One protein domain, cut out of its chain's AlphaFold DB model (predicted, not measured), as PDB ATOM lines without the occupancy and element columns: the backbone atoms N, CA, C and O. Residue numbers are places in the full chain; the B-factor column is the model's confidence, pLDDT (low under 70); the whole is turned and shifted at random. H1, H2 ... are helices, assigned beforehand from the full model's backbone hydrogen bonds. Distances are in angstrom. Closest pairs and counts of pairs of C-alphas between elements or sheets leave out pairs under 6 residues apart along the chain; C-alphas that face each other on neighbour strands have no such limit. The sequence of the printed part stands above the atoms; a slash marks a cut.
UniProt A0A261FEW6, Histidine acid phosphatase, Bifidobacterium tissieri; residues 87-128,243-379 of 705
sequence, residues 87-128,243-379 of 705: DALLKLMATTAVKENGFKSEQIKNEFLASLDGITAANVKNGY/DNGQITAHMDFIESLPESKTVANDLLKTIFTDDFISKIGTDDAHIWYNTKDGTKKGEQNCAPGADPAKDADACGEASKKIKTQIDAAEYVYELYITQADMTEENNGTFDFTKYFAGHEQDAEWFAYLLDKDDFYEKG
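What this domain is: This is residues 87 to 128 and 243 to 379 of the 705 residues of the protein "Histidine acid phosphatase" of Bifidobacterium tissieri (UniProt A0A261FEW6). One slanting helix, H6, runs through the middle between two antiparallel helix pairs: the hairpin of H1 and H2 on one side, and H3 with H7 on the other. H4 crosses the first part of H6, short H5 follows it near the far end of H1, and a long looping stretch, residues 280 to 324, leads from H5 to H6. The printed part has 179 residues with seven named helices, H1 to H7 in chain order, and no named strand; its class is all helix, with mostly crossed packing. It is compact, with a radius of gyration of the C-alphas of 16.3 A, and rounded, spanning 41 by 37 by 36 A.

How they stand to each other: H1, residues 87 to 100, and H2, residues 106 to 126, form a helical hairpin and touch at a shallow tilt of 24 degrees, opposite ways; their closest C-alphas, of Asp 87 and Leu 116, are 6.0 A apart. With residues 87 to 90 alone, H1 touches H6, residues 325 to 341, at a steep tilt of 51 degrees; the closest C-alphas, of Leu 90 and Ala 328, are 7.1 A apart. H2 and H6 are close but not clearly touching, with the C-alphas of Ile 119 and Gln 339 closest at 7.8 A. H3, residues 246 to 256, touches H7, residues 360 to 377, opposite ways at a shallow tilt of 12 degrees; the C-alphas of Ile 247 and Tyr 376 are closest at 6.6 A. H4, residues 258 to 269, touches H6 at a steep tilt of 68 degrees, only just short of perpendicular, with the C-alphas of Ala 264 and Ala 329 closest at 5.1 A. H4 also touches H7, where the C-alphas of Val 263 and Asp 362 are closest at 5.2 A. H5, residues 274 to 279, only just touches H4, with 3 pairs of C-alphas within 8 A, the closest being Leu 268 and Ile 277 at 7.2 A. H6 and H7 only just touch, also with 3 pairs, about perpendicular at 89 degrees; the C-alphas of Glu 330 and Phe 366 are closest at 6.6 A. Every O i to N i+4 pair is within hydrogen-bond range in H1, H2, H3 and H4, against 1 of 2 in H5, 11 of 13 in H6 and 12 of 14 in H7.

Where its parts are: H1 begins at C-alpha 87, (350.063, 280.644, 384.656), and measures 19.9 A. H2 measures 30.2 A, H6 25.2 A and H7 26.3 A; H6 begins at C-alpha 325, (341.153, 287.697, 373.763), and H7 ends at C-alpha 377, (345.276, 265.608, 365.391). H3 measures 15.1 A, H4 16.5 A and H5 8.9 A.

The domain as a whole: The two C-alphas farthest apart, of Asn 244 and Asn 347, are 46.4 A apart. Residues 129 to 242 are not printed, and C-alphas 128 and 243 are 31.3 A apart across the cut. The links from H5 to H6, 45 residues, and from H6 to H7, 18 residues, are long; in the first, residues 288 to 289 pair antiparallel with residues 321 to 322. The mean pLDDT of the printed part is 96.9, and no printed residue is under 70.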
ATOM      1  N   ASP A  87     349.859 279.900 383.423       98.44
ATOM      2  CA  ASP A  87     350.063 280.644 384.656       98.44
ATOM      3  C   ASP A  87     351.067 281.796 384.479       98.44
ATOM      4  O   ASP A  87     350.783 282.928 384.877       98.44
ATOM      5  N   ALA A  88     352.187 281.552 383.792       98.62
ATOM      6  CA  ALA A  88     353.185 282.576 383.475       98.62
ATOM      7  C   ALA A  88     352.604 283.740 382.655       98.62
ATOM      8  O   ALA A  88     352.766 284.915 383.001       98.62
ATOM      9  N   LEU A  89     351.916 283.416 381.559       98.81
ATOM     10  CA  LEU A  89     351.381 284.397 380.617       98.81
ATOM     11  C   LEU A  89     350.215 285.182 381.219       98.81
ATOM     12  O   LEU A  89     350.174 286.407 381.085       98.81
ATOM     13  N   LEU A  90     349.328 284.520 381.966       98.81
ATOM     14  CA  LEU A  90     348.272 285.207 382.706       98.81
ATOM     15  C   LEU A  90     348.835 286.099 383.814       98.81
ATOM     16  O   LEU A  90     348.294 287.180 384.043       98.81
ATOM     17  N   LYS A  91     349.951 285.730 384.459       98.69
ATOM     18  CA  LYS A  91     350.621 286.605 385.436       98.69
ATOM     19  C   LYS A  91     351.207 287.860 384.786       98.69
ATOM     20  O   LYS A  91     351.099 288.950 385.359       98.69
ATOM     21  N   LEU A  92     351.794 287.737 383.595       98.62
ATOM     22  CA  LEU A  92     352.295 288.876 382.819       98.62
ATOM     23  C   LEU A  92     351.150 289.810 382.399       98.62
ATOM     24  O   LEU A  92     351.212 291.012 382.669       98.62
ATOM     25  N   MET A  93     350.069 289.253 381.848       98.75
ATOM     26  CA  MET A  93     348.855 289.997 381.495       98.75
ATOM     27  C   MET A  93     348.239 290.697 382.711       98.75
ATOM     28  O   MET A  93     347.969 291.900 382.670       98.75
ATOM     29  N   ALA A  94     348.087 289.979 383.825       98.75
ATOM     30  CA  ALA A  94     347.586 290.527 385.079       98.75
ATOM     31  C   ALA A  94     348.471 291.671 385.595       98.75
ATOM     32  O   ALA A  94     347.959 292.664 386.107       98.75
ATOM     33  N   THR A  95     349.794 291.588 385.419       98.44
ATOM     34  CA  THR A  95     350.724 292.660 385.804       98.44
ATOM     35  C   THR A  95     350.509 293.931 384.979       98.44
ATOM     36  O   THR A  95     350.551 295.031 385.539       98.44
ATOM     37  N   THR A  96     350.242 293.815 383.673       98.62
ATOM     38  CA  THR A  96     349.826 294.964 382.850       98.62
ATOM     39  C   THR A  96     348.472 295.499 383.321       98.62
ATOM     40  O   THR A  96     348.356 296.696 383.579       98.62
ATOM     41  N   ALA A  97     347.489 294.626 383.568       98.69
ATOM     42  CA  ALA A  97     346.174 295.028 384.070       98.69
ATOM     43  C   ALA A  97     346.257 295.804 385.398       98.69
ATOM     44  O   ALA A  97     345.551 296.793 385.572       98.69
ATOM     45  N   VAL A  98     347.149 295.431 386.327       98.69
ATOM     46  CA  VAL A  98     347.369 296.208 387.564       98.69
ATOM     47  C   VAL A  98     347.831 297.635 387.255       98.69
ATOM     48  O   VAL A  98     347.318 298.579 387.854       98.69
ATOM     49  N   LYS A  99     348.781 297.813 386.328       98.25
ATOM     50  CA  LYS A  99     349.322 299.137 385.967       98.25
ATOM     51  C   LYS A  99     348.274 300.033 385.307       98.25
ATOM     52  O   LYS A  99     348.337 301.250 385.460       98.25
ATOM     53  N   GLU A 100     347.321 299.433 384.603       98.31
ATOM     54  CA  GLU A 100     346.285 300.148 383.856       98.31
ATOM     55  C   GLU A 100     344.950 300.276 384.596       98.31
ATOM     56  O   GLU A 100     344.005 300.840 384.055       98.31
ATOM     57  N   ASN A 101     344.851 299.789 385.839       98.31
ATOM     58  CA  ASN A 101     343.574 299.648 386.554       98.31
ATOM     59  C   ASN A 101     342.549 298.802 385.769       98.31
ATOM     60  O   ASN A 101     341.350 299.065 385.793       98.31
ATOM     61  N   GLY A 102     343.033 297.773 385.073       98.62
ATOM     62  CA  GLY A 102     342.261 296.923 384.174       98.62
ATOM     63  C   GLY A 102     341.394 295.860 384.854       98.62
ATOM     64  O   GLY A 102     340.669 295.168 384.149       98.62
ATOM     65  N   PHE A 103     341.427 295.715 386.181       98.81
ATOM     66  CA  PHE A 103     340.579 294.772 386.928       98.81
ATOM     67  C   PHE A 103     339.221 295.375 387.295       98.81
ATOM     68  O   PHE A 103     339.133 296.556 387.625       98.81
ATOM     69  N   LYS A 104     338.164 294.550 387.330       97.94
ATOM     70  CA  LYS A 104     336.810 295.010 387.699       97.94
ATOM     71  C   LYS A 104     336.690 295.526 389.130       97.94
ATOM     72  O   LYS A 104     335.878 296.409 389.402       97.94
ATOM     73  N   SER A 105     337.452 294.955 390.057       98.12
ATOM     74  CA  SER A 105     337.473 295.389 391.448       98.12
ATOM     75  C   SER A 105     338.790 295.024 392.119       98.12
ATOM     76  O   SER A 105     339.517 294.131 391.678       98.12
ATOM     77  N   GLU A 106     339.075 295.696 393.233       98.19
ATOM     78  CA  GLU A 106     340.225 295.384 394.084       98.19
ATOM     79  C   GLU A 106     340.173 293.943 394.616       98.19
ATOM     80  O   GLU A 106     341.197 293.270 394.696       98.19
ATOM     81  N   GLN A 107     338.970 293.454 394.936       98.00
ATOM     82  CA  GLN A 107     338.754 292.084 395.390       98.00
ATOM     83  C   GLN A 107     339.120 291.073 394.295       98.00
ATOM     84  O   GLN A 107     339.945 290.197 394.535       98.00
ATOM     85  N   ILE A 108     338.573 291.240 393.085       98.12
ATOM     86  CA  ILE A 108     338.833 290.346 391.945       98.12
ATOM     87  C   ILE A 108     340.323 290.342 391.589       98.12
ATOM     88  O   ILE A 108     340.891 289.279 391.356       98.12
ATOM     89  N   LYS A 109     340.976 291.513 391.610       98.62
ATOM     90  CA  LYS A 109     342.427 291.633 391.409       98.62
ATOM     91  C   LYS A 109     343.207 290.765 392.398       98.62
ATOM     92  O   LYS A 109     344.062 289.984 391.986       98.62
ATOM     93  N   ASN A 110     342.936 290.924 393.693       98.38
ATOM     94  CA  ASN A 110     343.673 290.220 394.742       98.38
ATOM     95  C   ASN A 110     343.428 288.711 394.678       98.38
ATOM     96  O   ASN A 110     344.365 287.932 394.817       98.38
ATOM     97  N   GLU A 111     342.192 288.308 394.407       97.81
ATOM     98  CA  GLU A 111     341.816 286.909 394.252       97.81
ATOM     99  C   GLU A 111     342.457 286.248 393.026       97.81
ATOM    100  O   GLU A 111     343.017 285.165 393.156       97.81
ATOM    101  N   PHE A 112     342.421 286.892 391.855       98.56
ATOM    102  CA  PHE A 112     342.993 286.329 390.630       98.56
ATOM    103  C   PHE A 112     344.515 286.195 390.734       98.56
ATOM    104  O   PHE A 112     345.075 285.149 390.410       98.56
ATOM    105  N   LEU A 113     345.195 287.225 391.254       98.62
ATOM    106  CA  LEU A 113     346.641 287.173 391.482       98.62
ATOM    107  C   LEU A 113     347.025 286.097 392.504       98.62
ATOM    108  O   LEU A 113     348.023 285.416 392.286       98.62
ATOM    109  N   ALA A 114     346.241 285.932 393.574       98.44
ATOM    110  CA  ALA A 114     346.464 284.883 394.562       98.44
ATOM    111  C   ALA A 114     346.262 283.483 393.966       98.44
ATOM    112  O   ALA A 114     347.101 282.621 394.202       98.44
ATOM    113  N   SER A 115     345.222 283.270 393.148       98.62
ATOM    114  CA  SER A 115     345.014 281.992 392.454       98.62
ATOM    115  C   SER A 115     346.164 281.664 391.497       98.62
ATOM    116  O   SER A 115     346.635 280.529 391.490       98.62
ATOM    117  N   LEU A 116     346.666 282.646 390.732       98.75
ATOM    118  CA  LEU A 116     347.840 282.460 389.869       98.75
ATOM    119  C   LEU A 116     349.089 282.089 390.681       98.75
ATOM    120  O   LEU A 116     349.755 281.105 390.371       98.75
ATOM    121  N   ASP A 117     349.381 282.828 391.753       98.62
ATOM    122  CA  ASP A 117     350.538 282.538 392.608       98.62
ATOM    123  C   ASP A 117     350.403 281.172 393.301       98.62
ATOM    124  O   ASP A 117     351.381 280.435 393.424       98.62
ATOM    125  N   GLY A 118     349.186 280.810 393.714       98.56
ATOM    126  CA  GLY A 118     348.866 279.539 394.349       98.56
ATOM    127  C   GLY A 118     349.087 278.346 393.423       98.56
ATOM    128  O   GLY A 118     349.781 277.405 393.811       98.56
ATOM    129  N   ILE A 119     348.535 278.376 392.205       98.56
ATOM    130  CA  ILE A 119     348.680 277.257 391.262       98.56
ATOM    131  C   ILE A 119     350.119 277.135 390.746       98.56
ATOM    132  O   ILE A 119     350.632 276.020 390.643       98.56
ATOM    133  N   THR A 120     350.819 278.251 390.514       98.81
ATOM    134  CA  THR A 120     352.252 278.234 390.183       98.81
ATOM    135  C   THR A 120     353.063 277.624 391.326       98.81
ATOM    136  O   THR A 120     353.850 276.711 391.095       98.81
ATOM    137  N   ALA A 121     352.844 278.043 392.577       98.56
ATOM    138  CA  ALA A 121     353.560 277.481 393.725       98.56
ATOM    139  C   ALA A 121     353.272 275.983 393.930       98.56
ATOM    140  O   ALA A 121     354.180 275.226 394.283       98.56
ATOM    141  N   ALA A 122     352.033 275.544 393.688       98.50
ATOM    142  CA  ALA A 122     351.667 274.133 393.731       98.50
ATOM    143  C   ALA A 122     352.424 273.318 392.672       98.50
ATOM    144  O   ALA A 122     352.989 272.277 393.006       98.50
ATOM    145  N   ASN A 123     352.523 273.820 391.437       98.44
ATOM    146  CA  ASN A 123     353.287 273.167 390.371       98.44
ATOM    147  C   ASN A 123     354.794 273.173 390.642       98.44
ATOM    148  O   ASN A 123     355.429 272.140 390.488       98.44
ATOM    149  N   VAL A 124     355.367 274.268 391.154       98.25
ATOM    150  CA  VAL A 124     356.782 274.303 391.571       98.25
ATOM    151  C   VAL A 124     357.072 273.269 392.664       98.25
ATOM    152  O   VAL A 124     358.129 272.641 392.663       98.25
ATOM    153  N   LYS A 125     356.146 273.082 393.613       97.50
ATOM    154  CA  LYS A 125     356.297 272.098 394.691       97.50
ATOM    155  C   LYS A 125     356.152 270.659 394.188       97.50
ATOM    156  O   LYS A 125     356.873 269.791 394.674       97.50
ATOM    157  N   ASN A 126     355.206 270.408 393.284       96.81
ATOM    158  CA  ASN A 126     354.941 269.076 392.735       96.81
ATOM    159  C   ASN A 126     355.960 268.665 391.655       96.81
ATOM    160  O   ASN A 126     356.247 267.482 391.496       96.81
ATOM    161  N   GLY A 127     356.521 269.645 390.949       97.06
ATOM    162  CA  GLY A 127     357.174 269.484 389.656       97.06
ATOM    163  C   GLY A 127     356.165 269.695 388.525       97.06
ATOM    164  O   GLY A 127     355.102 269.062 388.507       97.06
ATOM    165  N   TYR A 128     356.492 270.573 387.575       97.25
ATOM    166  CA  TYR A 128     355.698 270.731 386.360       97.25
ATOM    167  C   TYR A 128     355.681 269.409 385.571       97.25
ATOM    168  O   TYR A 128     356.636 268.631 385.567       97.25
ATOM    169  N   ASP A 243     350.203 276.563 356.883       89.12
ATOM    170  CA  ASP A 243     349.306 277.693 356.553       89.12
ATOM    171  C   ASP A 243     348.208 277.350 355.523       89.12
ATOM    172  O   ASP A 243     347.215 278.063 355.424       89.12
ATOM    173  N   ASN A 244     348.387 276.282 354.736       89.38
ATOM    174  CA  ASN A 244     347.385 275.779 353.785       89.38
ATOM    175  C   ASN A 244     346.884 274.371 354.147       89.38
ATOM    176  O   ASN A 244     346.265 273.709 353.313       89.38
ATOM    177  N   GLY A 245     347.219 273.886 355.340       96.62
ATOM    178  CA  GLY A 245     346.802 272.588 355.838       96.62
ATOM    179  C   GLY A 245     345.333 272.598 356.257       96.62
ATOM    180  O   GLY A 245     344.767 273.637 356.611       96.62
ATOM    181  N   GLN A 246     344.684 271.440 356.159       97.38
ATOM    182  CA  GLN A 246     343.247 271.341 356.387       97.38
ATOM    183  C   GLN A 246     342.901 271.393 357.876       97.38
ATOM    184  O   GLN A 246     341.919 272.041 358.222       97.38
ATOM    185  N   ILE A 247     343.722 270.807 358.758       97.94
ATOM    186  CA  ILE A 247     343.555 270.974 360.212       97.94
ATOM    187  C   ILE A 247     343.593 272.463 360.566       97.94
ATOM    188  O   ILE A 247     342.628 272.955 361.147       97.94
ATOM    189  N   THR A 248     344.606 273.212 360.112       97.56
ATOM    190  CA  THR A 248     344.682 274.670 360.328       97.56
ATOM    191  C   THR A 248     343.425 275.394 359.845       97.56
ATOM    192  O   THR A 248     342.844 276.173 360.592       97.56
ATOM    193  N   ALA A 249     342.951 275.107 358.626       98.00
ATOM    194  CA  ALA A 249     341.754 275.752 358.081       98.00
ATOM    195  C   ALA A 249     340.485 275.469 358.912       98.00
ATOM    196  O   ALA A 249     339.623 276.340 359.045       98.00
ATOM    197  N   HIS A 250     340.367 274.264 359.473       98.06
ATOM    198  CA  HIS A 250     339.271 273.895 360.365       98.06
ATOM    199  C   HIS A 250     339.381 274.578 361.729       98.06
ATOM    200  O   HIS A 250     338.382 275.131 362.196       98.06
ATOM    201  N   MET A 251     340.572 274.611 362.333       95.94
ATOM    202  CA  MET A 251     340.802 275.310 363.602       95.94
ATOM    203  C   MET A 251     340.518 276.801 363.478       95.94
ATOM    204  O   MET A 251     339.722 277.335 364.251       95.94
ATOM    205  N   ASP A 252     341.070 277.443 362.447       95.56
ATOM    206  CA  ASP A 252     340.861 278.861 362.168       95.56
ATOM    207  C   ASP A 252     339.370 279.172 361.973       95.56
ATOM    208  O   ASP A 252     338.866 280.178 362.479       95.56
ATOM    209  N   PHE A 253     338.630 278.311 361.262       97.50
ATOM    210  CA  PHE A 253     337.191 278.490 361.087       97.50
ATOM    211  C   PHE A 253     336.447 278.427 362.423       97.50
ATOM    212  O   PHE A 253     335.664 279.337 362.708       97.50
ATOM    213  N   ILE A 254     336.708 277.407 363.247       96.62
ATOM    214  CA  ILE A 254     336.060 277.227 364.552       96.62
ATOM    215  C   ILE A 254     336.370 278.408 365.485       96.62
ATOM    216  O   ILE A 254     335.461 278.996 366.075       96.62
ATOM    217  N   GLU A 255     337.631 278.825 365.571       94.50
ATOM    218  CA  GLU A 255     338.052 279.979 366.373       94.50
ATOM    219  C   GLU A 255     337.458 281.298 365.850       94.50
ATOM    220  O   GLU A 255     337.176 282.217 366.622       94.50
ATOM    221  N   SER A 256     337.200 281.401 364.541       95.44
ATOM    222  CA  SER A 256     336.608 282.601 363.937       95.44
ATOM    223  C   SER A 256     335.116 282.791 364.231       95.44
ATOM    224  O   SER A 256     334.600 283.901 364.014       95.44
ATOM    225  N   LEU A 257     334.428 281.744 364.710       96.31
ATOM    226  CA  LEU A 257     332.995 281.777 364.986       96.31
ATOM    227  C   LEU A 257     332.653 282.905 365.973       96.31
ATOM    228  O   LEU A 257     333.414 283.170 366.908       96.31
ATOM    229  N   PRO A 258     331.503 283.589 365.799       96.56
ATOM    230  CA  PRO A 258     331.086 284.647 366.716       96.56
ATOM    231  C   PRO A 258     331.037 284.191 368.175       96.56
ATOM    232  O   PRO A 258     331.420 284.959 369.052       96.56
ATOM    233  N   GLU A 259     330.632 282.942 368.414       96.56
ATOM    234  CA  GLU A 259     330.533 282.349 369.747       96.56
ATOM    235  C   GLU A 259     331.884 282.335 370.473       96.56
ATOM    236  O   GLU A 259     331.965 282.831 371.590       96.56
ATOM    237  N   SER A 260     332.973 281.931 369.804       96.25
ATOM    238  CA  SER A 260     334.336 281.930 370.366       96.25
ATOM    239  C   SER A 260     334.752 283.304 370.895       96.25
ATOM    240  O   SER A 260     335.394 283.418 371.937       96.25
ATOM    241  N   LYS A 261     334.341 284.378 370.211       95.56
ATOM    242  CA  LYS A 261     334.597 285.757 370.657       95.56
ATOM    243  C   LYS A 261     333.682 286.169 371.805       95.56
ATOM    244  O   LYS A 261     334.142 286.872 372.702       95.56
ATOM    245  N   THR A 262     332.412 285.767 371.764       97.50
ATOM    246  CA  THR A 262     331.432 286.047 372.821       97.50
ATOM    247  C   THR A 262     331.870 285.411 374.134       97.50
ATOM    248  O   THR A 262     332.084 286.146 375.096       97.50
ATOM    249  N   VAL A 263     332.128 284.099 374.156       97.44
ATOM    250  CA  VAL A 263     332.506 283.387 375.388       97.44
ATOM    251  C   VAL A 263     333.851 283.860 375.938       97.44
ATOM    252  O   VAL A 263     334.011 284.020 377.146       97.44
ATOM    253  N   ALA A 264     334.815 284.191 375.065       97.50
ATOM    254  CA  ALA A 264     336.081 284.784 375.492       97.50
ATOM    255  C   ALA A 264     335.864 286.138 376.175       97.50
ATOM    256  O   ALA A 264     336.461 286.431 377.212       97.50
ATOM    257  N   ASN A 265     334.992 286.972 375.609       97.25
ATOM    258  CA  ASN A 265     334.675 288.269 376.179       97.25
ATOM    259  C   ASN A 265     333.915 288.148 377.506       97.25
ATOM    260  O   ASN A 265     334.247 288.866 378.450       97.25
ATOM    261  N   ASP A 266     332.940 287.245 377.589       97.31
ATOM    262  CA  ASP A 266     332.115 287.036 378.778       97.31
ATOM    263  C   ASP A 266     332.937 286.465 379.941       97.31
ATOM    264  O   ASP A 266     332.906 287.041 381.036       97.31
ATOM    265  N   LEU A 267     333.796 285.468 379.688       97.94
ATOM    266  CA  LEU A 267     334.732 284.956 380.689       97.94
ATOM    267  C   LEU A 267     335.714 286.037 381.151       97.94
ATOM    268  O   LEU A 267     335.868 286.261 382.353       97.94
ATOM    269  N   LEU A 268     336.375 286.754 380.232       98.31
ATOM    270  CA  LEU A 268     337.338 287.794 380.616       98.31
ATOM    271  C   LEU A 268     336.672 288.940 381.378       98.31
ATOM    272  O   LEU A 268     337.285 289.504 382.286       98.31
ATOM    273  N   LYS A 269     335.410 289.256 381.073       97.62
ATOM    274  CA  LYS A 269     334.606 290.208 381.842       97.62
ATOM    275  C   LYS A 269     334.348 289.727 383.262       97.62
ATOM    276  O   LYS A 269     334.018 290.559 384.092       97.62
ATOM    277  N   THR A 270     334.505 288.467 383.633       97.25
ATOM    278  CA  THR A 270     334.436 288.111 385.064       97.25
ATOM    279  C   THR A 270     335.623 288.693 385.855       97.25
ATOM    280  O   THR A 270     335.503 288.934 387.056       97.25
ATOM    281  N   ILE A 271     336.735 289.021 385.177       98.44
ATOM    282  CA  ILE A 271     338.007 289.441 385.790       98.44
ATOM    283  C   ILE A 271     338.353 290.913 385.480       98.44
ATOM    284  O   ILE A 271     338.692 291.697 386.377       98.44
ATOM    285  N   PHE A 272     338.258 291.311 384.211       98.75
ATOM    286  CA  PHE A 272     338.804 292.559 383.676       98.75
ATOM    287  C   PHE A 272     337.723 293.554 383.217       98.75
ATOM    288  O   PHE A 272     336.563 293.210 382.982       98.75
ATOM    289  N   THR A 273     338.104 294.827 383.123       98.81
ATOM    290  CA  THR A 273     337.275 295.914 382.577       98.81
ATOM    291  C   THR A 273     337.185 295.831 381.053       98.81
ATOM    292  O   THR A 273     338.119 295.364 380.400       98.81
ATOM    293  N   ASP A 274     336.100 296.357 380.479       98.50
ATOM    294  CA  ASP A 274     335.915 296.401 379.021       98.50
ATOM    295  C   ASP A 274     337.054 297.153 378.309       98.50
ATOM    296  O   ASP A 274     337.507 296.723 377.250       98.50
ATOM    297  N   ASP A 275     337.555 298.242 378.914       98.44
ATOM    298  CA  ASP A 275     338.678 299.026 378.380       98.44
ATOM    299  C   ASP A 275     339.939 298.168 378.235       98.44
ATOM    300  O   ASP A 275     340.513 298.106 377.150       98.44
ATOM    301  N   PHE A 276     340.329 297.441 379.286       98.75
ATOM    302  CA  PHE A 276     341.508 296.575 379.239       98.75
ATOM    303  C   PHE A 276     341.342 295.419 378.246       98.75
ATOM    304  O   PHE A 276     342.236 295.164 377.441       98.75
ATOM    305  N   ILE A 277     340.180 294.755 378.249       98.62
ATOM    306  CA  ILE A 277     339.884 293.650 377.324       98.62
ATOM    307  C   ILE A 277     339.994 294.121 375.868       98.62
ATOM    308  O   ILE A 277     340.564 293.418 375.031       98.62
ATOM    309  N   SER A 278     339.508 295.329 375.560       98.06
ATOM    310  CA  SER A 278     339.544 295.894 374.206       98.06
ATOM    311  C   SER A 278     340.953 296.142 373.656       98.06
ATOM    312  O   SER A 278     341.111 296.208 372.439       98.06
ATOM    313  N   LYS A 279     341.970 296.247 374.524       98.38
ATOM    314  CA  LYS A 279     343.363 296.490 374.121       98.38
ATOM    315  C   LYS A 279     344.139 295.210 373.830       98.38
ATOM    316  O   LYS A 279     345.151 295.279 373.135       98.38
ATOM    317  N   ILE A 280     343.680 294.054 374.321       98.44
ATOM    318  CA  ILE A 280     344.349 292.757 374.136       98.44
ATOM    319  C   ILE A 280     344.628 292.520 372.646       98.44
ATOM    320  O   ILE A 280     343.706 292.498 371.831       98.44
ATOM    321  N   GLY A 281     345.903 292.346 372.294       97.06
ATOM    322  CA  GLY A 281     346.340 292.083 370.922       97.06
ATOM    323  C   GLY A 281     346.362 293.289 369.979       97.06
ATOM    324  O   GLY A 281     346.707 293.126 368.810       97.06
ATOM    325  N   THR A 282     345.989 294.486 370.441       97.38
ATOM    326  CA  THR A 282     345.876 295.676 369.572       97.38
ATOM    327  C   THR A 282     347.183 296.453 369.410       97.38
ATOM    328  O   THR A 282     347.343 297.185 368.431       97.38
ATOM    329  N   ASP A 283     348.128 296.272 370.333       96.38
ATOM    330  CA  ASP A 283     349.469 296.847 370.306       96.38
ATOM    331  C   ASP A 283     350.493 295.909 370.977       96.38
ATOM    332  O   ASP A 283     350.134 294.920 371.619       96.38
ATOM    333  N   ASP A 284     351.783 296.227 370.838       95.19
ATOM    334  CA  ASP A 284     352.880 295.425 371.398       95.19
ATOM    335  C   ASP A 284     352.883 295.367 372.940       95.19
ATOM    336  O   ASP A 284     353.483 294.454 373.504       95.19
ATOM    337  N   ALA A 285     352.248 296.318 373.637       95.69
ATOM    338  CA  ALA A 285     352.164 296.325 375.102       95.69
ATOM    339  C   ALA A 285     351.074 295.377 375.637       95.69
ATOM    340  O   ALA A 285     351.110 294.996 376.811       95.69
ATOM    341  N   HIS A 286     350.145 294.972 374.768       98.19
ATOM    342  CA  HIS A 286     349.041 294.055 375.042       98.19
ATOM    343  C   HIS A 286     349.174 292.729 374.283       98.19
ATOM    344  O   HIS A 286     348.185 292.037 374.025       98.19
ATOM    345  N   ILE A 287     350.409 292.379 373.924       98.44
ATOM    346  CA  ILE A 287     350.813 291.051 373.479       98.44
ATOM    347  C   ILE A 287     351.896 290.576 374.443       98.44
ATOM    348  O   ILE A 287     352.955 291.192 374.551       98.44
ATOM    349  N   TRP A 288     351.652 289.459 375.121       98.62
ATOM    350  CA  TRP A 288     352.567 288.928 376.131       98.62
ATOM    351  C   TRP A 288     353.229 287.667 375.613       98.62
ATOM    352  O   TRP A 288     352.536 286.713 375.287       98.62
ATOM    353  N   TYR A 289     354.553 287.652 375.551       98.50
ATOM    354  CA  TYR A 289     355.367 286.467 375.283       98.50
ATOM    355  C   TYR A 289     355.837 285.861 376.604       98.50
ATOM    356  O   TYR A 289     355.990 286.581 377.587       98.50
ATOM    357  N   ASN A 290     356.091 284.553 376.649       98.31
ATOM    358  CA  ASN A 290     356.504 283.865 377.874       98.31
ATOM    359  C   ASN A 290     357.999 284.068 378.166       98.31
ATOM    360  O   ASN A 290     358.814 283.147 378.203       98.31
ATOM    361  N   THR A 291     358.360 285.326 378.332       98.25
ATOM    362  CA  THR A 291     359.689 285.812 378.668       98.25
ATOM    363  C   THR A 291     359.597 286.609 379.962       98.25
ATOM    364  O   THR A 291     358.515 287.026 380.375       98.25
ATOM    365  N   LYS A 292     360.729 286.829 380.639       96.38
ATOM    366  CA  LYS A 292     360.743 287.508 381.949       96.38
ATOM    367  C   LYS A 292     360.065 288.882 381.937       96.38
ATOM    368  O   LYS A 292     359.518 289.295 382.954       96.38
ATOM    369  N   ASP A 293     360.148 289.598 380.818       95.75
ATOM    370  CA  ASP A 293     359.585 290.943 380.655       95.75
ATOM    371  C   ASP A 293     358.290 290.977 379.831       95.75
ATOM    372  O   ASP A 293     357.718 292.050 379.639       95.75
ATOM    373  N   GLY A 294     357.811 289.822 379.363       96.81
ATOM    374  CA  GLY A 294     356.618 289.714 378.533       96.81
ATOM    375  C   GLY A 294     356.817 290.074 377.060       96.81
ATOM    376  O   GLY A 294     355.847 290.061 376.307       96.81
ATOM    377  N   THR A 295     358.033 290.391 376.608       96.31
ATOM    378  CA  THR A 295     358.301 290.823 375.226       96.31
ATOM    379  C   THR A 295     358.870 289.700 374.354       96.31
ATOM    380  O   THR A 295     359.533 288.782 374.837       96.31
ATOM    381  N   LYS A 296     358.702 289.799 373.027       95.25
ATOM    382  CA  LYS A 296     359.176 288.791 372.051       95.25
ATOM    383  C   LYS A 296     360.676 288.480 372.132       95.25
ATOM    384  O   LYS A 296     361.103 287.413 371.703       95.25
ATOM    385  N   LYS A 297     361.484 289.434 372.603       94.62
ATOM    386  CA  LYS A 297     362.951 289.326 372.688       94.62
ATOM    387  C   LYS A 297     363.455 289.202 374.129       94.62
ATOM    388  O   LYS A 297     364.663 289.289 374.341       94.62
ATOM    389  N   GLY A 298     362.550 289.048 375.092       94.31
ATOM    390  CA  GLY A 298     362.905 288.898 376.495       94.31
ATOM    391  C   GLY A 298     363.647 287.589 376.774       94.31
ATOM    392  O   GLY A 298     363.619 286.642 375.987       94.31
ATOM    393  N   GLU A 299     364.318 287.538 377.921       96.25
ATOM    394  CA  GLU A 299     364.979 286.320 378.399       96.25
ATOM    395  C   GLU A 299     363.963 285.232 378.779       96.25
ATOM    396  O   GLU A 299     362.824 285.534 379.141       96.25
ATOM    397  N   GLN A 300     364.403 283.968 378.770       95.88
ATOM    398  CA  GLN A 300     363.596 282.825 379.207       95.88
ATOM    399  C   GLN A 300     363.026 283.043 380.614       95.88
ATOM    400  O   GLN A 300     363.747 283.439 381.536       95.88
ATOM    401  N   ASN A 301     361.731 282.774 380.766       96.75
ATOM    402  CA  ASN A 301     361.018 282.899 382.027       96.75
ATOM    403  C   ASN A 301     361.006 281.565 382.782       96.75
ATOM    404  O   ASN A 301     360.795 280.522 382.170       96.75
ATOM    405  N   CYS A 302     361.182 281.606 384.102       97.81
ATOM    406  CA  CYS A 302     361.075 280.428 384.961       97.81
ATOM    407  C   CYS A 302     360.173 280.726 386.156       97.81
ATOM    408  O   CYS A 302     360.160 281.855 386.659       97.81
ATOM    409  N   ALA A 303     359.437 279.712 386.607       98.31
ATOM    410  CA  ALA A 303     358.496 279.825 387.705       98.31
ATOM    411  C   ALA A 303     359.210 280.293 388.991       98.31
ATOM    412  O   ALA A 303     360.290 279.788 389.327       98.31
ATOM    413  N   PRO A 304     358.643 281.258 389.738       97.44
ATOM    414  CA  PRO A 304     359.235 281.728 390.984       97.44
ATOM    415  C   PRO A 304     359.475 280.589 391.983       97.44
ATOM    416  O   PRO A 304     358.559 279.859 392.348       97.44
ATOM    417  N   GLY A 305     360.715 280.461 392.463       95.81
ATOM    418  CA  GLY A 305     361.102 279.436 393.441       95.81
ATOM    419  C   GLY A 305     361.476 278.075 392.847       95.81
ATOM    420  O   GLY A 305     361.894 277.202 393.606       95.81
ATOM    421  N   ALA A 306     361.384 277.898 391.526       96.50
ATOM    422  CA  ALA A 306     361.826 276.679 390.859       96.50
ATOM    423  C   ALA A 306     363.356 276.592 390.734       96.50
ATOM    424  O   ALA A 306     364.059 277.603 390.662       96.50
ATOM    425  N   ASP A 307     363.857 275.358 390.669       95.62
ATOM    426  CA  ASP A 307     365.243 275.024 390.341       95.62
ATOM    427  C   ASP A 307     365.276 274.418 388.926       95.62
ATOM    428  O   ASP A 307     364.961 273.233 388.778       95.62
ATOM    429  N   PRO A 308     365.661 275.188 387.887       92.81
ATOM    430  CA  PRO A 308     365.648 274.725 386.496       92.81
ATOM    431  C   PRO A 308     366.519 273.494 386.230       92.81
ATOM    432  O   PRO A 308     366.346 272.816 385.224       92.81
ATOM    433  N   ALA A 309     367.485 273.205 387.111       93.31
ATOM    434  CA  ALA A 309     368.318 272.014 386.992       93.31
ATOM    435  C   ALA A 309     367.595 270.733 387.445       93.31
ATOM    436  O   ALA A 309     368.054 269.636 387.130       93.31
ATOM    437  N   LYS A 310     366.503 270.862 388.207       92.44
ATOM    438  CA  LYS A 310     365.677 269.746 388.694       92.44
ATOM    439  C   LYS A 310     364.352 269.628 387.960       92.44
ATOM    440  O   LYS A 310     363.834 268.524 387.853       92.44
ATOM    441  N   ASP A 311     363.827 270.751 387.490       93.44
ATOM    442  CA  ASP A 311     362.575 270.837 386.753       93.44
ATOM    443  C   ASP A 311     362.762 271.819 385.593       93.44
ATOM    444  O   ASP A 311     362.680 273.038 385.762       93.44
ATOM    445  N   ALA A 312     363.088 271.281 384.418       93.00
ATOM    446  CA  ALA A 312     363.263 272.083 383.213       93.00
ATOM    447  C   ALA A 312     361.927 272.661 382.714       93.00
ATOM    448  O   ALA A 312     361.916 273.757 382.151       93.00
ATOM    449  N   ASP A 313     360.811 271.973 382.974       94.94
ATOM    450  CA  ASP A 313     359.468 272.387 382.567       94.94
ATOM    451  C   ASP A 313     358.958 273.587 383.382       94.94
ATOM    452  O   ASP A 313     358.093 274.340 382.924       94.94
ATOM    453  N   ALA A 314     359.565 273.866 384.537       97.44
ATOM    454  CA  ALA A 314     359.369 275.123 385.253       97.44
ATOM    455  C   ALA A 314     359.900 276.356 384.493       97.44
ATOM    456  O   ALA A 314     359.625 277.486 384.905       97.44
ATOM    457  N   CYS A 315     360.647 276.182 383.397       97.62
ATOM    458  CA  CYS A 315     361.084 277.259 382.512       97.62
ATOM    459  C   CYS A 315     360.375 277.183 381.159       97.62
ATOM    460  O   CYS A 315     360.698 276.363 380.304       97.62
ATOM    461  N   GLY A 316     359.430 278.090 380.940       94.56
ATOM    462  CA  GLY A 316     358.577 278.072 379.760       94.56
ATOM    463  C   GLY A 316     359.282 278.413 378.447       94.56
ATOM    464  O   GLY A 316     360.294 279.118 378.399       94.56
ATOM    465  N   GLU A 317     358.693 277.950 377.345       96.19
ATOM    466  CA  GLU A 317     359.107 278.316 375.991       96.19
ATOM    467  C   GLU A 317     358.770 279.781 375.673       96.19
ATOM    468  O   GLU A 317     357.600 280.165 375.633       96.19
ATOM    469  N   ALA A 318     359.785 280.581 375.333       96.12
ATOM    470  CA  ALA A 318     359.652 282.015 375.040       96.12
ATOM    471  C   ALA A 318     358.737 282.359 373.846       96.12
ATOM    472  O   ALA A 318     358.284 283.496 373.710       96.12
ATOM    473  N   SER A 319     358.479 281.396 372.957       94.88
ATOM    474  CA  SER A 319     357.618 281.570 371.782       94.88
ATOM    475  C   SER A 319     356.125 281.585 372.125       94.88
ATOM    476  O   SER A 319     355.334 282.131 371.346       94.88
ATOM    477  N   LYS A 320     355.731 281.000 373.268       97.69
ATOM    478  CA  LYS A 320     354.341 280.980 373.739       97.69
ATOM    479  C   LYS A 320     353.903 282.390 374.109       97.69
ATOM    480  O   LYS A 320     354.703 283.180 374.609       97.69
ATOM    481  N   LYS A 321     352.645 282.718 373.821       98.06
ATOM    482  CA  LYS A 321     352.145 284.087 373.928       98.06
ATOM    483  C   LYS A 321     350.631 284.159 374.065       98.06
ATOM    484  O   LYS A 321     349.942 283.268 373.592       98.06
ATOM    485  N   ILE A 322     350.160 285.268 374.625       98.56
ATOM    486  CA  ILE A 322     348.782 285.753 374.507       98.56
ATOM    487  C   ILE A 322     348.809 286.904 373.497       98.56
ATOM    488  O   ILE A 322     349.468 287.918 373.737       98.56
ATOM    489  N   LYS A 323     348.127 286.740 372.361       97.38
ATOM    490  CA  LYS A 323     347.966 287.760 371.306       97.38
ATOM    491  C   LYS A 323     346.499 288.085 371.003       97.38
ATOM    492  O   LYS A 323     346.254 289.046 370.282       97.38
ATOM    493  N   THR A 324     345.539 287.306 371.501       97.19
ATOM    494  CA  THR A 324     344.102 287.568 371.326       97.19
ATOM    495  C   THR A 324     343.332 287.435 372.641       97.19
ATOM    496  O   THR A 324     343.845 286.918 373.633       97.19
ATOM    497  N   GLN A 325     342.085 287.918 372.652       97.31
ATOM    498  CA  GLN A 325     341.153 287.697 373.763       97.31
ATOM    499  C   GLN A 325     340.831 286.207 373.948       97.31
ATOM    500  O   GLN A 325     340.674 285.771 375.083       97.31
ATOM    501  N   ILE A 326     340.773 285.441 372.853       95.94
ATOM    502  CA  ILE A 326     340.522 283.995 372.884       95.94
ATOM    503  C   ILE A 326     341.685 283.302 373.598       95.94
ATOM    504  O   ILE A 326     341.436 282.632 374.591       95.94
ATOM    505  N   ASP A 327     342.940 283.599 373.229       96.56
ATOM    506  CA  ASP A 327     344.127 283.036 373.897       96.56
ATOM    507  C   ASP A 327     344.087 283.267 375.421       96.56
ATOM    508  O   ASP A 327     344.378 282.379 376.219       96.56
ATOM    509  N   ALA A 328     343.743 284.491 375.844       98.12
ATOM    510  CA  ALA A 328     343.681 284.842 377.259       98.12
ATOM    511  C   ALA A 328     342.572 284.073 377.991       98.12
ATOM    512  O   ALA A 328     342.788 283.596 379.104       98.12
ATOM    513  N   ALA A 329     341.393 283.962 377.376       98.19
ATOM    514  CA  ALA A 329     340.250 283.258 377.941       98.19
ATOM    515  C   ALA A 329     340.494 281.740 378.019       98.19
ATOM    516  O   ALA A 329     340.283 281.144 379.075       98.19
ATOM    517  N   GLU A 330     341.032 281.140 376.958       97.25
ATOM    518  CA  GLU A 330     341.432 279.731 376.927       97.25
ATOM    519  C   GLU A 330     342.474 279.419 377.996       97.25
ATOM    520  O   GLU A 330     342.392 278.384 378.644       97.25
ATOM    521  N   TYR A 331     343.424 280.320 378.265       98.12
ATOM    522  CA  TYR A 331     344.407 280.079 379.322       98.12
ATOM    523  C   TYR A 331     343.788 280.158 380.720       98.12
ATOM    524  O   TYR A 331     344.235 279.445 381.615       98.12
ATOM    525  N   VAL A 332     342.755 280.984 380.928       98.50
ATOM    526  CA  VAL A 332     341.981 280.960 382.184       98.50
ATOM    527  C   VAL A 332     341.221 279.640 382.303       98.50
ATOM    528  O   VAL A 332     341.219 279.038 383.378       98.50
ATOM    529  N   TYR A 333     340.629 279.163 381.207       98.44
ATOM    530  CA  TYR A 333     339.963 277.864 381.147       98.44
ATOM    531  C   TYR A 333     340.929 276.692 381.399       98.44
ATOM    532  O   TYR A 333     340.622 275.819 382.204       98.44
ATOM    533  N   GLU A 334     342.138 276.721 380.841       98.25
ATOM    534  CA  GLU A 334     343.197 275.731 381.083       98.25
ATOM    535  C   GLU A 334     343.591 275.644 382.566       98.25
ATOM    536  O   GLU A 334     343.787 274.550 383.106       98.25
ATOM    537  N   LEU A 335     343.660 276.783 383.272       98.44
ATOM    538  CA  LEU A 335     343.858 276.781 384.727       98.44
ATOM    539  C   LEU A 335     342.631 276.241 385.470       98.44
ATOM    540  O   LEU A 335     342.796 275.524 386.459       98.44
ATOM    541  N   TYR A 336     341.419 276.541 384.995       98.12
ATOM    542  CA  TYR A 336     340.178 276.011 385.563       98.12
ATOM    543  C   TYR A 336     340.090 274.490 385.472       98.12
ATOM    544  O   TYR A 336     339.788 273.858 386.483       98.12
ATOM    545  N   ILE A 337     340.395 273.898 384.319       97.69
ATOM    546  CA  ILE A 337     340.338 272.444 384.149       97.69
ATOM    547  C   ILE A 337     341.523 271.747 384.835       97.69
ATOM    548  O   ILE A 337     341.339 270.714 385.467       97.69
ATOM    549  N   THR A 338     342.724 272.348 384.833       98.00
ATOM    550  CA  THR A 338     343.892 271.776 385.533       98.00
ATOM    551  C   THR A 338     343.701 271.776 387.050       98.00
ATOM    552  O   THR A 338     344.191 270.883 387.735       98.00
ATOM    553  N   GLN A 339     342.963 272.738 387.614       97.50
ATOM    554  CA  GLN A 339     342.703 272.739 389.057       97.50
ATOM    555  C   GLN A 339     341.953 271.473 389.515       97.50
ATOM    556  O   GLN A 339     342.142 271.049 390.654       97.50
ATOM    557  N   ALA A 340     341.113 270.885 388.648       96.88
ATOM    558  CA  ALA A 340     340.350 269.676 388.953       96.88
ATOM    559  C   ALA A 340     341.273 268.462 389.138       96.88
ATOM    560  O   ALA A 340     341.000 267.599 389.969       96.88
ATOM    561  N   ASP A 341     342.409 268.460 388.440       98.06
ATOM    562  CA  ASP A 341     343.469 267.462 388.579       98.06
ATOM    563  C   ASP A 341     344.371 267.706 389.798       98.06
ATOM    564  O   ASP A 341     345.041 266.782 390.257       98.06
ATOM    565  N   MET A 342     344.388 268.932 390.333       98.12
ATOM    566  CA  MET A 342     345.265 269.381 391.425       98.12
ATOM    567  C   MET A 342     344.528 269.578 392.761       98.12
ATOM    568  O   MET A 342     344.916 270.417 393.581       98.12
ATOM    569  N   THR A 343     343.424 268.860 392.980       95.12
ATOM    570  CA  THR A 343     342.559 269.047 394.161       95.12
ATOM    571  C   THR A 343     343.283 268.793 395.483       95.12
ATOM    572  O   THR A 343     343.042 269.506 396.454       95.12
ATOM    573  N   GLU A 344     344.212 267.839 395.522       96.44
ATOM    574  CA  GLU A 344     344.995 267.515 396.721       96.44
ATOM    575  C   GLU A 344     346.185 268.454 396.950       96.44
ATOM    576  O   GLU A 344     346.613 268.683 398.085       96.44
ATOM    577  N   GLU A 345     346.725 269.041 395.884       97.62
ATOM    578  CA  GLU A 345     347.748 270.081 395.971       97.62
ATOM    579  C   GLU A 345     347.133 271.430 396.371       97.62
ATOM    580  O   GLU A 345     347.810 272.279 396.969       97.62
ATOM    581  N   ASN A 346     345.840 271.615 396.091       95.12
ATOM    582  CA  ASN A 346     345.088 272.811 396.421       95.12
ATOM    583  C   ASN A 346     344.701 272.870 397.906       95.12
ATOM    584  O   ASN A 346     343.622 272.460 398.326       95.12
ATOM    585  N   ASN A 347     345.548 273.498 398.719       90.94
ATOM    586  CA  ASN A 347     345.269 273.744 400.139       90.94
ATOM    587  C   ASN A 347     344.412 275.010 400.363       90.94
ATOM    588  O   ASN A 347     344.651 275.773 401.302       90.94
ATOM    589  N   GLY A 348     343.449 275.267 399.470       92.25
ATOM    590  CA  GLY A 348     342.630 276.486 399.445       92.25
ATOM    591  C   GLY A 348     343.369 277.722 398.920       92.25
ATOM    592  O   GLY A 348     343.016 278.846 399.269       92.25
ATOM    593  N   THR A 349     344.427 277.525 398.130       94.50
ATOM    594  CA  THR A 349     345.320 278.597 397.651       94.50
ATOM    595  C   THR A 349     344.956 279.127 396.271       94.50
ATOM    596  O   THR A 349     345.395 280.216 395.911       94.50
ATOM    597  N   PHE A 350     344.181 278.374 395.498       97.94
ATOM    598  CA  PHE A 350     343.684 278.801 394.198       97.94
ATOM    599  C   PHE A 350     342.263 278.296 393.984       97.94
ATOM    600  O   PHE A 350     341.895 277.212 394.425       97.94
ATOM    601  N   ASP A 351     341.458 279.108 393.318       96.88
ATOM    602  CA  ASP A 351     340.104 278.759 392.912       96.88
ATOM    603  C   ASP A 351     339.812 279.498 391.608       96.88
ATOM    604  O   ASP A 351     339.806 280.733 391.576       96.88
ATOM    605  N   PHE A 352     339.630 278.744 390.530       96.88
ATOM    606  CA  PHE A 352     339.218 279.272 389.232       96.88
ATOM    607  C   PHE A 352     337.749 278.949 388.933       96.88
ATOM    608  O   PHE A 352     337.193 279.506 387.993       96.88
ATOM    609  N   THR A 353     337.095 278.099 389.739       94.38
ATOM    610  CA  THR A 353     335.688 277.700 389.531       94.38
ATOM    611  C   THR A 353     334.741 278.896 389.587       94.38
ATOM    612  O   THR A 353     333.789 278.983 388.814       94.38
ATOM    613  N   LYS A 354     335.050 279.890 390.425       92.25
ATOM    614  CA  LYS A 354     334.279 281.133 390.545       92.25
ATOM    615  C   LYS A 354     334.167 281.961 389.263       92.25
ATOM    616  O   LYS A 354     333.230 282.744 389.162       92.25
ATOM    617  N   TYR A 355     335.092 281.815 388.311       94.12
ATOM    618  CA  TYR A 355     335.021 282.523 387.024       94.12
ATOM    619  C   TYR A 355     334.081 281.834 386.030       94.12
ATOM    620  O   TYR A 355     333.680 282.451 385.052       94.12
ATOM    621  N   PHE A 356     333.702 280.586 386.313       93.75
ATOM    622  CA  PHE A 356     332.803 279.777 385.493       93.75
ATOM    623  C   PHE A 356     331.425 279.570 386.139       93.75
ATOM    624  O   PHE A 356     330.519 279.035 385.508       93.75
ATOM    625  N   ALA A 357     331.234 280.021 387.383       90.75
ATOM    626  CA  ALA A 357     329.946 279.965 388.063       90.75
ATOM    627  C   ALA A 357     328.919 280.868 387.357       90.75
ATOM    628  O   ALA A 357     329.091 282.087 387.305       90.75
ATOM    629  N   GLY A 358     327.841 280.277 386.832       89.50
ATOM    630  CA  GLY A 358     326.870 280.979 385.982       89.50
ATOM    631  C   GLY A 358     327.336 281.201 384.537       89.50
ATOM    632  O   GLY A 358     326.655 281.901 383.791       89.50
ATOM    633  N   HIS A 359     328.481 280.622 384.167       91.00
ATOM    634  CA  HIS A 359     329.115 280.653 382.847       91.00
ATOM    635  C   HIS A 359     329.400 279.218 382.358       91.00
ATOM    636  O   HIS A 359     330.383 278.947 381.672       91.00
ATOM    637  N   GLU A 360     328.548 278.259 382.729       90.38
ATOM    638  CA  GLU A 360     328.743 276.843 382.406       90.38
ATOM    639  C   GLU A 360     328.695 276.589 380.887       90.38
ATOM    640  O   GLU A 360     329.439 275.756 380.381       90.38
ATOM    641  N   GLN A 361     327.885 277.349 380.142       91.75
ATOM    642  CA  GLN A 361     327.851 277.276 378.673       91.75
ATOM    643  C   GLN A 361     329.132 277.822 378.025       91.75
ATOM    644  O   GLN A 361     329.557 277.306 376.992       91.75
ATOM    645  N   ASP A 362     329.790 278.803 378.653       94.25
ATOM    646  CA  ASP A 362     331.093 279.287 378.190       94.25
ATOM    647  C   ASP A 362     332.139 278.176 378.362       94.25
ATOM    648  O   ASP A 362     332.913 277.906 377.446       94.25
ATOM    649  N   ALA A 363     332.119 277.471 379.506       95.81
ATOM    650  CA  ALA A 363     332.984 276.312 379.747       95.81
ATOM    651  C   ALA A 363     332.763 275.189 378.719       95.81
ATOM    652  O   ALA A 363     333.734 274.574 378.281       95.81
ATOM    653  N   GLU A 364     331.519 274.941 378.295       96.31
ATOM    654  CA  GLU A 364     331.218 273.989 377.216       96.31
ATOM    655  C   GLU A 364     331.881 274.386 375.896       96.31
ATOM    656  O   GLU A 364     332.480 273.542 375.225       96.31
ATOM    657  N   TRP A 365     331.809 275.669 375.531       97.38
ATOM    658  CA  TRP A 365     332.435 276.151 374.304       97.38
ATOM    659  C   TRP A 365     333.961 276.086 374.378       97.38
ATOM    660  O   TRP A 365     334.595 275.676 373.410       97.38
ATOM    661  N   PHE A 366     334.571 276.414 375.521       97.94
ATOM    662  CA  PHE A 366     336.016 276.236 375.686       97.94
ATOM    663  C   PHE A 366     336.433 274.764 375.658       97.94
ATOM    664  O   PHE A 366     337.462 274.443 375.067       97.94
ATOM    665  N   ALA A 367     335.624 273.854 376.212       98.06
ATOM    666  CA  ALA A 367     335.865 272.424 376.055       98.06
ATOM    667  C   ALA A 367     335.857 272.031 374.577       98.06
ATOM    668  O   ALA A 367     336.729 271.288 374.151       98.06
ATOM    669  N   TYR A 368     334.923 272.563 373.785       97.62
ATOM    670  CA  TYR A 368     334.888 272.349 372.339       97.62
ATOM    671  C   TYR A 368     336.124 272.918 371.620       97.62
ATOM    672  O   TYR A 368     336.669 272.257 370.733       97.62
ATOM    673  N   LEU A 369     336.603 274.100 372.026       96.50
ATOM    674  CA  LEU A 369     337.834 274.698 371.498       96.50
ATOM    675  C   LEU A 369     339.094 273.887 371.832       96.50
ATOM    676  O   LEU A 369     340.035 273.935 371.051       96.50
ATOM    677  N   LEU A 370     339.114 273.115 372.922       95.94
ATOM    678  CA  LEU A 370     340.198 272.158 373.186       95.94
ATOM    679  C   LEU A 370     339.976 270.814 372.478       95.94
ATOM    680  O   LEU A 370     340.903 270.237 371.915       95.94
ATOM    681  N   ASP A 371     338.743 270.312 372.478       98.31
ATOM    682  CA  ASP A 371     338.402 269.010 371.908       98.31
ATOM    683  C   ASP A 371     338.637 268.953 370.400       98.31
ATOM    684  O   ASP A 371     338.930 267.873 369.887       98.31
ATOM    685  N   LYS A 372     338.528 270.081 369.683       97.00
ATOM    686  CA  LYS A 372     338.824 270.129 368.243       97.00
ATOM    687  C   LYS A 372     340.256 269.673 367.950       97.00
ATOM    688  O   LYS A 372     340.433 268.886 367.020       97.00
ATOM    689  N   ASP A 373     341.234 270.101 368.750       95.50
ATOM    690  CA  ASP A 373     342.654 269.785 368.556       95.50
ATOM    691  C   ASP A 373     342.866 268.276 368.752       95.50
ATOM    692  O   ASP A 373     343.317 267.573 367.844       95.50
ATOM    693  N   ASP A 374     342.389 267.735 369.882       97.06
ATOM    694  CA  ASP A 374     342.443 266.297 370.169       97.06
ATOM    695  C   ASP A 374     341.713 265.469 369.089       97.06
ATOM    696  O   ASP A 374     342.209 264.425 368.661       97.06
ATOM    697  N   PHE A 375     340.557 265.936 368.608       98.69
ATOM    698  CA  PHE A 375     339.750 265.256 367.596       98.69
ATOM    699  C   PHE A 375     340.461 265.144 366.241       98.69
ATOM    700  O   PHE A 375     340.463 264.064 365.639       98.69
ATOM    701  N   TYR A 376     341.029 266.247 365.750       98.62
ATOM    702  CA  TYR A 376     341.628 266.309 364.417       98.62
ATOM    703  C   TYR A 376     343.044 265.741 364.370       98.62
ATOM    704  O   TYR A 376     343.386 265.071 363.396       98.62
ATOM    705  N   GLU A 377     343.855 265.971 365.403       98.12
ATOM    706  CA  GLU A 377     345.276 265.608 365.391       98.12
ATOM    707  C   GLU A 377     345.524 264.158 365.820       98.12
ATOM    708  O   GLU A 377     346.483 263.538 365.360       98.12
ATOM    709  N   LYS A 378     344.676 263.600 366.695       97.44
ATOM    710  CA  LYS A 378     344.872 262.246 367.256       97.44
ATOM    711  C   LYS A 378     343.601 261.407 367.419       97.44
ATOM    712  O   LYS A 378     343.684 260.215 367.709       97.44
ATOM    713  N   GLY A 379     342.429 262.012 367.256       98.19
ATOM    714  CA  GLY A 379     341.123 261.363 367.310       98.19
ATOM    715  C   GLY A 379     340.657 260.839 365.946       98.19
ATOM    716  O   GLY A 379     341.476 260.573 365.064       98.19
TER     717      GLY A 379